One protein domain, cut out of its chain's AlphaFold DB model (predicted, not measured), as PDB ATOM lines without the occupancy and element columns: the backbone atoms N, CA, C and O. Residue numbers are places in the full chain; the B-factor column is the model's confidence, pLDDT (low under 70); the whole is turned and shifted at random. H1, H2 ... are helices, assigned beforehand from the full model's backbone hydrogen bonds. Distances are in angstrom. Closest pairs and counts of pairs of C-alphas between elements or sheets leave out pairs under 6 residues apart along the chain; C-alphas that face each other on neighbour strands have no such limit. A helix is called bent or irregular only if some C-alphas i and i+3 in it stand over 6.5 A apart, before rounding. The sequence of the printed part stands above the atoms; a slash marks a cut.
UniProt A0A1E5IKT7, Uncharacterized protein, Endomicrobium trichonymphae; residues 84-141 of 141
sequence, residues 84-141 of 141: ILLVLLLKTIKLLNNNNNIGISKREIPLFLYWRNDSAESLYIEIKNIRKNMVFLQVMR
ATOM      1  N   ILE A  84      14.585  58.097  66.982       91.06
ATOM      2  CA  ILE A  84      13.689  57.759  65.881       91.06
ATOM      3  C   ILE A  84      12.288  57.637  66.472       91.06
ATOM      4  O   ILE A  84      11.908  56.618  67.051       91.06
ATOM      5  N   LEU A  85      11.513  58.712  66.337       90.06
ATOM      6  CA  LEU A  85      10.268  58.914  67.079       90.06
ATOM      7  C   LEU A  85       9.257  57.769  66.901       90.06
ATOM      8  O   LEU A  85       8.689  57.298  67.886       90.06
ATOM      9  N   LEU A  86       9.043  57.307  65.663       92.25
ATOM     10  CA  LEU A  86       8.088  56.232  65.383       92.25
ATOM     11  C   LEU A  86       8.548  54.899  65.987       92.25
ATOM     12  O   LEU A  86       7.753  54.185  66.592       92.25
ATOM     13  N   VAL A  87       9.838  54.579  65.872       93.19
ATOM     14  CA  VAL A  87      10.407  53.343  66.424       93.19
ATOM     15  C   VAL A  87      10.333  53.349  67.951       93.19
ATOM     16  O   VAL A  87       9.924  52.351  68.545       93.19
ATOM     17  N   LEU A  88      10.668  54.475  68.586       94.81
ATOM     18  CA  LEU A  88      10.543  54.662  70.031       94.81
ATOM     19  C   LEU A  88       9.092  54.460  70.494       94.81
ATOM     20  O   LEU A  88       8.853  53.733  71.461       94.81
ATOM     21  N   LEU A  89       8.124  55.045  69.782       94.56
ATOM     22  CA  LEU A  89       6.698  54.884  70.061       94.56
ATOM     23  C   LEU A  89       6.265  53.417  69.995       94.56
ATOM     24  O   LEU A  89       5.714  52.895  70.965       94.56
ATOM     25  N   LEU A  90       6.560  52.735  68.888       94.56
ATOM     26  CA  LEU A  90       6.164  51.341  68.676       94.56
ATOM     27  C   LEU A  90       6.787  50.399  69.714       94.56
ATOM     28  O   LEU A  90       6.089  49.559  70.284       94.56
ATOM     29  N   LYS A  91       8.083  50.564  70.014       95.25
ATOM     30  CA  LYS A  91       8.765  49.777  71.054       95.25
ATOM     31  C   LYS A  91       8.143  50.005  72.433       95.25
ATOM     32  O   LYS A  91       7.924  49.045  73.166       95.25
ATOM     33  N   THR A  92       7.811  51.250  72.767       95.31
ATOM     34  CA  THR A  92       7.200  51.590  74.061       95.31
ATOM     35  C   THR A  92       5.787  51.014  74.185       95.31
ATOM     36  O   THR A  92       5.458  50.431  75.215       95.31
ATOM     37  N   ILE A  93       4.969  51.093  73.127       94.38
ATOM     38  CA  ILE A  93       3.638  50.458  73.088       94.38
ATOM     39  C   ILE A  93       3.761  48.945  73.287       94.38
ATOM     40  O   ILE A  93       3.016  48.371  74.077       94.38
ATOM     41  N   LYS A  94       4.729  48.294  72.629       94.62
ATOM     42  CA  LYS A  94       4.973  46.854  72.794       94.62
ATOM     43  C   LYS A  94       5.297  46.494  74.250       94.62
ATOM     44  O   LYS A  94       4.736  45.539  74.780       94.62
ATOM     45  N   LEU A  95       6.156  47.276  74.911       94.88
ATOM     46  CA  LEU A  95       6.495  47.080  76.327       94.88
ATOM     47  C   LEU A  95       5.289  47.267  77.256       94.88
ATOM     48  O   LEU A  95       5.136  46.514  78.219       94.88
ATOM     49  N   LEU A  96       4.433  48.251  76.976       92.69
ATOM     50  CA  LEU A  96       3.221  48.500  77.757       92.69
ATOM     51  C   LEU A  96       2.177  47.391  77.576       92.69
ATOM     52  O   LEU A  96       1.619  46.918  78.566       92.69
ATOM     53  N   ASN A  97       1.961  46.938  76.339       90.44
ATOM     54  CA  ASN A  97       0.983  45.893  76.039       90.44
ATOM     55  C   ASN A  97       1.357  44.561  76.697       90.44
ATOM     56  O   ASN A  97       0.510  43.936  77.329       90.44
ATOM     57  N   ASN A  98       2.637  44.182  76.656       90.12
ATOM     58  CA  ASN A  98       3.123  42.956  77.296       90.12
ATOM     59  C   ASN A  98       2.963  42.956  78.829       90.12
ATOM     60  O   ASN A  98       2.962  41.894  79.437       90.12
ATOM     61  N   ASN A  99       2.845  44.132  79.458       81.38
ATOM     62  CA  ASN A  99       2.879  44.307  80.913       81.38
ATOM     63  C   ASN A  99       1.596  44.935  81.481       81.38
ATOM     64  O   ASN A  99       1.725  45.706  82.436       81.38
ATOM     65  N   ASN A 100       0.433  44.702  80.846       78.38
ATOM     66  CA  ASN A 100      -0.957  44.892  81.340       78.38
ATOM     67  C   ASN A 100      -1.961  45.267  80.223       78.38
ATOM     68  O   ASN A 100      -3.074  45.686  80.521       78.38
ATOM     69  N   ASN A 101      -1.594  45.149  78.942       72.12
ATOM     70  CA  ASN A 101      -2.455  45.495  77.802       72.12
ATOM     71  C   ASN A 101      -2.995  46.942  77.831       72.12
ATOM     72  O   ASN A 101      -4.096  47.229  77.362       72.12
ATOM     73  N   ILE A 102      -2.217  47.868  78.402       83.25
ATOM     74  CA  ILE A 102      -2.581  49.284  78.501       83.25
ATOM     75  C   ILE A 102      -1.874  50.034  77.375       83.25
ATOM     76  O   ILE A 102      -0.650  50.064  77.330       83.25
ATOM     77  N   GLY A 103      -2.637  50.689  76.503       87.19
ATOM     78  CA  GLY A 103      -2.083  51.535  75.447       87.19
ATOM     79  C   GLY A 103      -1.435  52.835  75.954       87.19
ATOM     80  O   GLY A 103      -1.139  53.020  77.140       87.19
ATOM     81  N   ILE A 104      -1.235  53.771  75.027       91.06
ATOM     82  CA  ILE A 104      -0.711  55.114  75.303       91.06
ATOM     83  C   ILE A 104      -1.820  56.146  75.132       91.06
ATOM     84  O   ILE A 104      -2.537  56.151  74.132       91.06
ATOM     85  N   SER A 105      -1.939  57.052  76.097       90.19
ATOM     86  CA  SER A 105      -2.850  58.188  76.021       90.19
ATOM     87  C   SER A 105      -2.291  59.286  75.118       90.19
ATOM     88  O   SER A 105      -1.096  59.575  75.125       90.19
ATOM     89  N   LYS A 106      -3.167  60.014  74.414       90.12
ATOM     90  CA  LYS A 106      -2.775  61.219  73.657       90.12
ATOM     91  C   LYS A 106      -2.070  62.266  74.534       90.12
ATOM     92  O   LYS A 106      -1.229  63.007  74.038       90.12
ATOM     93  N   ARG A 107      -2.370  62.296  75.839       90.19
ATOM     94  CA  ARG A 107      -1.724  63.191  76.818       90.19
ATOM     95  C   ARG A 107      -0.268  62.820  77.109       90.19
ATOM     96  O   ARG A 107       0.477  63.658  77.598       90.19
ATOM     97  N   GLU A 108       0.137  61.592  76.793       91.50
ATOM     98  CA  GLU A 108       1.498  61.084  76.992       91.50
ATOM     99  C   GLU A 108       2.374  61.273  75.739       91.50
ATOM    100  O   GLU A 108       3.594  61.166  75.829       91.50
ATOM    101  N   ILE A 109       1.793  61.629  74.580       91.50
ATOM    102  CA  ILE A 109       2.533  61.902  73.330       91.50
ATOM    103  C   ILE A 109       3.666  62.929  73.515       91.50
ATOM    104  O   ILE A 109       4.754  62.695  72.981       91.50
ATOM    105  N   PRO A 110       3.495  64.036  74.268       91.88
ATOM    106  CA  PRO A 110       4.582  64.984  74.490       91.88
ATOM    107  C   PRO A 110       5.842  64.354  75.099       91.88
ATOM    108  O   PRO A 110       6.939  64.802  74.771       91.88
ATOM    109  N   LEU A 111       5.730  63.287  75.902       93.06
ATOM    110  CA  LEU A 111       6.898  62.607  76.480       93.06
ATOM    111  C   LEU A 111       7.842  62.089  75.390       93.06
ATOM    112  O   LEU A 111       9.054  62.245  75.503       93.06
ATOM    113  N   PHE A 112       7.294  61.577  74.287       92.25
ATOM    114  CA  PHE A 112       8.072  61.111  73.137       92.25
ATOM    115  C   PHE A 112       8.818  62.252  72.437       92.25
ATOM    116  O   PHE A 112       9.941  62.072  71.967       92.25
ATOM    117  N   LEU A 113       8.216  63.447  72.381       88.12
ATOM    118  CA  LEU A 113       8.812  64.615  71.726       88.12
ATOM    119  C   LEU A 113      10.033  65.148  72.485       88.12
ATOM    120  O   LEU A 113      10.973  65.638  71.851       88.12
ATOM    121  N   TYR A 114      10.012  65.051  73.815       88.38
ATOM    122  CA  TYR A 114      11.083  65.525  74.694       88.38
ATOM    123  C   TYR A 114      12.048  64.419  75.142       88.38
ATOM    124  O   TYR A 114      13.073  64.734  75.750       88.38
ATOM    125  N   TRP A 115      11.784  63.151  74.804       93.25
ATOM    126  CA  TRP A 115      12.654  62.042  75.187       93.25
ATOM    127  C   TRP A 115      14.043  62.164  74.559       93.25
ATOM    128  O   TRP A 115      14.189  62.516  73.388       93.25
ATOM    129  N   ARG A 116      15.085  61.887  75.347       90.69
ATOM    130  CA  ARG A 116      16.470  62.222  74.980       90.69
ATOM    131  C   ARG A 116      17.058  61.296  73.914       90.69
ATOM    132  O   ARG A 116      17.830  61.756  73.074       90.69
ATOM    133  N   ASN A 117      16.723  60.009  73.967       90.75
ATOM    134  CA  ASN A 117      17.365  58.946  73.191       90.75
ATOM    135  C   ASN A 117      16.355  57.877  72.726       90.75
ATOM    136  O   ASN A 117      15.152  58.056  72.886       90.75
ATOM    137  N   ASP A 118      16.831  56.774  72.149       91.88
ATOM    138  CA  ASP A 118      15.999  55.659  71.666       91.88
ATOM    139  C   ASP A 118      15.666  54.595  72.734       91.88
ATOM    140  O   ASP A 118      15.185  53.506  72.402       91.88
ATOM    141  N   SER A 119      15.902  54.879  74.023       95.06
ATOM    142  CA  SER A 119      15.617  53.929  75.105       95.06
ATOM    143  C   SER A 119      14.118  53.859  75.408       95.06
ATOM    144  O   SER A 119      13.585  54.636  76.209       95.06
ATOM    145  N   ALA A 120      13.441  52.905  74.768       95.75
ATOM    146  CA  ALA A 120      12.030  52.607  75.008       95.75
ATOM    147  C   ALA A 120      11.776  52.056  76.419       95.75
ATOM    148  O   ALA A 120      10.740  52.346  77.006       95.75
ATOM    149  N   GLU A 121      12.722  51.300  76.982       95.62
ATOM    150  CA  GLU A 121      12.622  50.745  78.339       95.62
ATOM    151  C   GLU A 121      12.604  51.847  79.393       95.62
ATOM    152  O   GLU A 121      11.713  51.885  80.241       95.62
ATOM    153  N   SER A 122      13.542  52.791  79.297       96.12
ATOM    154  CA  SER A 122      13.597  53.930  80.212       96.12
ATOM    155  C   SER A 122      12.339  54.798  80.094       96.12
ATOM    156  O   SER A 122      11.800  55.223  81.113       96.12
ATOM    157  N   LEU A 123      11.831  55.019  78.874       95.56
ATOM    158  CA  LEU A 123      10.592  55.776  78.662       95.56
ATOM    159  C   LEU A 123       9.375  55.046  79.235       95.56
ATOM    160  O   LEU A 123       8.515  55.658  79.861       95.56
ATOM    161  N   TYR A 124       9.306  53.733  79.048       95.00
ATOM    162  CA  TYR A 124       8.262  52.889  79.614       95.00
ATOM    163  C   TYR A 124       8.238  52.949  81.150       95.00
ATOM    164  O   TYR A 124       7.161  53.097  81.735       95.00
ATOM    165  N   ILE A 125       9.405  52.872  81.801       94.50
ATOM    166  CA  ILE A 125       9.522  53.017  83.261       94.50
ATOM    167  C   ILE A 125       9.016  54.397  83.690       94.50
ATOM    168  O   ILE A 125       8.204  54.491  84.611       94.50
ATOM    169  N   GLU A 126       9.423  55.451  82.983       94.62
ATOM    170  CA  GLU A 126       9.007  56.817  83.297       94.62
ATOM    171  C   GLU A 126       7.492  57.010  83.157       94.62
ATOM    172  O   GLU A 126       6.845  57.549  84.052       94.62
ATOM    173  N   ILE A 127       6.887  56.481  82.089       93.69
ATOM    174  CA  ILE A 127       5.430  56.483  81.909       93.69
ATOM    175  C   ILE A 127       4.739  55.779  83.085       93.69
ATOM    176  O   ILE A 127       3.751  56.292  83.618       93.69
ATOM    177  N   LYS A 128       5.252  54.628  83.538       92.12
ATOM    178  CA  LYS A 128       4.698  53.927  84.708       92.12
ATOM    179  C   LYS A 128       4.811  54.757  85.987       92.12
ATOM    180  O   LYS A 128       3.850  54.794  86.756       92.12
ATOM    181  N   ASN A 129       5.936  55.434  86.202       93.19
ATOM    182  CA  ASN A 129       6.137  56.302  87.363       93.19
ATOM    183  C   ASN A 129       5.159  57.480  87.354       93.19
ATOM    184  O   ASN A 129       4.474  57.723  88.346       93.19
ATOM    185  N   ILE A 130       5.014  58.149  86.208       92.50
ATOM    186  CA  ILE A 130       4.071  59.257  86.032       92.50
ATOM    187  C   ILE A 130       2.634  58.801  86.316       92.50
ATOM    188  O   ILE A 130       1.916  59.468  87.060       92.50
ATOM    189  N   ARG A 131       2.214  57.646  85.779       91.06
ATOM    190  CA  ARG A 131       0.871  57.091  86.019       91.06
ATOM    191  C   ARG A 131       0.618  56.829  87.504       91.06
ATOM    192  O   ARG A 131      -0.430  57.221  88.009       91.06
ATOM    193  N   LYS A 132       1.576  56.221  88.212       90.56
ATOM    194  CA  LYS A 132       1.470  55.990  89.664       90.56
ATOM    195  C   LYS A 132       1.347  57.302  90.440       90.56
ATOM    196  O   LYS A 132       0.471  57.417  91.291       90.56
ATOM    197  N   ASN A 133       2.166  58.297  90.104       89.44
ATOM    198  CA  ASN A 133       2.155  59.597  90.775       89.44
ATOM    199  C   ASN A 133       0.839  60.356  90.548       89.44
ATOM    200  O   ASN A 133       0.325  60.971  91.476       89.44
ATOM    201  N   MET A 134       0.260  60.296  89.344       80.50
ATOM    202  CA  MET A 134      -1.042  60.922  89.081       80.50
ATOM    203  C   MET A 134      -2.175  60.264  89.867       80.50
ATOM    204  O   MET A 134      -3.024  60.970  90.405       80.50
ATOM    205  N   VAL A 135      -2.178  58.931  89.954       74.25
ATOM    206  CA  VAL A 135      -3.161  58.198  90.762       74.25
ATOM    207  C   VAL A 135      -3.005  58.565  92.239       74.25
ATOM    208  O   VAL A 135      -3.990  58.891  92.891       74.25
ATOM    209  N   PHE A 136      -1.773  58.616  92.751       55.75
ATOM    210  CA  PHE A 136      -1.495  59.043  94.125       55.75
ATOM    211  C   PHE A 136      -2.004  60.467  94.420       55.75
ATOM    212  O   PHE A 136      -2.647  60.699  95.440       55.75
ATOM    213  N   LEU A 137      -1.798  61.412  93.497       58.03
ATOM    214  CA  LEU A 137      -2.272  62.796  93.631       58.03
ATOM    215  C   LEU A 137      -3.802  62.943  93.563       58.03
ATOM    216  O   LEU A 137      -4.327  63.935  94.060       58.03
ATOM    217  N   GLN A 138      -4.516  61.996  92.949       55.59
ATOM    218  CA  GLN A 138      -5.984  61.983  92.932       55.59
ATOM    219  C   GLN A 138      -6.590  61.425  94.224       55.59
ATOM    220  O   GLN A 138      -7.708  61.794  94.548       55.59
ATOM    221  N   VAL A 139      -5.869  60.567  94.952       55.69
ATOM    222  CA  VAL A 139      -6.342  59.952  96.209       55.69
ATOM    223  C   VAL A 139      -6.140  60.875  97.421       55.69
ATOM    224  O   VAL A 139      -6.816  60.714  98.429       55.69
ATOM    225  N   MET A 140      -5.233  61.854  97.334       47.84
ATOM    226  CA  MET A 140      -5.008  62.857  98.392       47.84
ATOM    227  C   MET A 140      -5.810  64.160  98.215       47.84
ATOM    228  O   MET A 140      -5.578  65.117  98.954       47.84
ATOM    229  N   ARG A 141      -6.707  64.225  97.227       44.81
ATOM    230  CA  ARG A 141      -7.675  65.317  97.047       44.81
ATOM    231  C   ARG A 141      -9.056  64.855  97.475       44.81
ATOM    232  O   ARG A 141      -9.786  65.715  98.007       44.81
TER     233      ARG A 141
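What this domain is: This is residues 84 to 141 of the 141 residues of an uncharacterized protein of Endomicrobium trichonymphae (UniProt A0A1E5IKT7). The longest helix, H3, has one end packed on H1 in a small compact body of three helices, and its far end sticks out of that body as an arm, residues 132 to 141. H1 and H2 make a V, meeting where H1 begins and near the end of H2; H3 starts beside the middle of H1 and runs outward past H2. The printed part has 58 residues with three named helices, in the order H1, H2, H3, and no named strand; its class is all helix. The whole is compact, with a radius of gyration of the C-alphas of 11.8 A, yet elongated, spanning 39 by 24 by 18 A, and the arm makes much of that length.

How they stand to each other: H3, residues 120 to 139, touches H1, residues 85 to 98, with residues 120 to 124 alone. The closest C-alphas of the two are those of Thr 92 and Ala 120, 5.0 A apart. Their lines stand at a steep tilt of 63 degrees, and they run the same way. H1 touches H2, residues 106 to 114, with residues 85 to 89 alone; the closest C-alphas are those of Leu 85 and Phe 112, 6.8 A apart. These two run opposite ways at a steep tilt of 52 degrees. H2 and H3 are close but not clearly touching: their closest C-alphas, those of Glu 108 and Ile 127, are 7.8 A apart. They stand at a steep tilt of 47 degrees, opposite ways. In H1 and H3 every O i to N i+4 pair is within hydrogen-bond range; in H2 1 of 5 is, beside 5 of 6 O i to N i+3 pairs.

Where its parts are: H3 is 29.0 A long from first to last C-alpha, beginning at C-alpha 120 (12.030, 52.607, 75.008) and ending at C-alpha 139 (-6.342, 59.952, 96.209). H1 begins at C-alpha 85 (10.268, 58.914, 67.079) and is 20.3 A long. H2 is 14.5 A long and only just irregular: C-alphas 107 and 110 are 7.0 A apart, against about 5 A in a regular helix.

The domain as a whole: The two C-alphas farthest apart are those of Ile 84 and Arg 141, 38.5 A; Arg 141 is the chain's last residue. Residues 132 to 141, of which 132 to 139 belong to H3, stand free. The body without them has 48 residues and spans 25 by 18 by 17 A. The link from H2 to H3 is tight and that from H1 to H2 is short. The printed part has no cut. The mean pLDDT of the printed part is 86.9, and residues 136 to 141 are under 70.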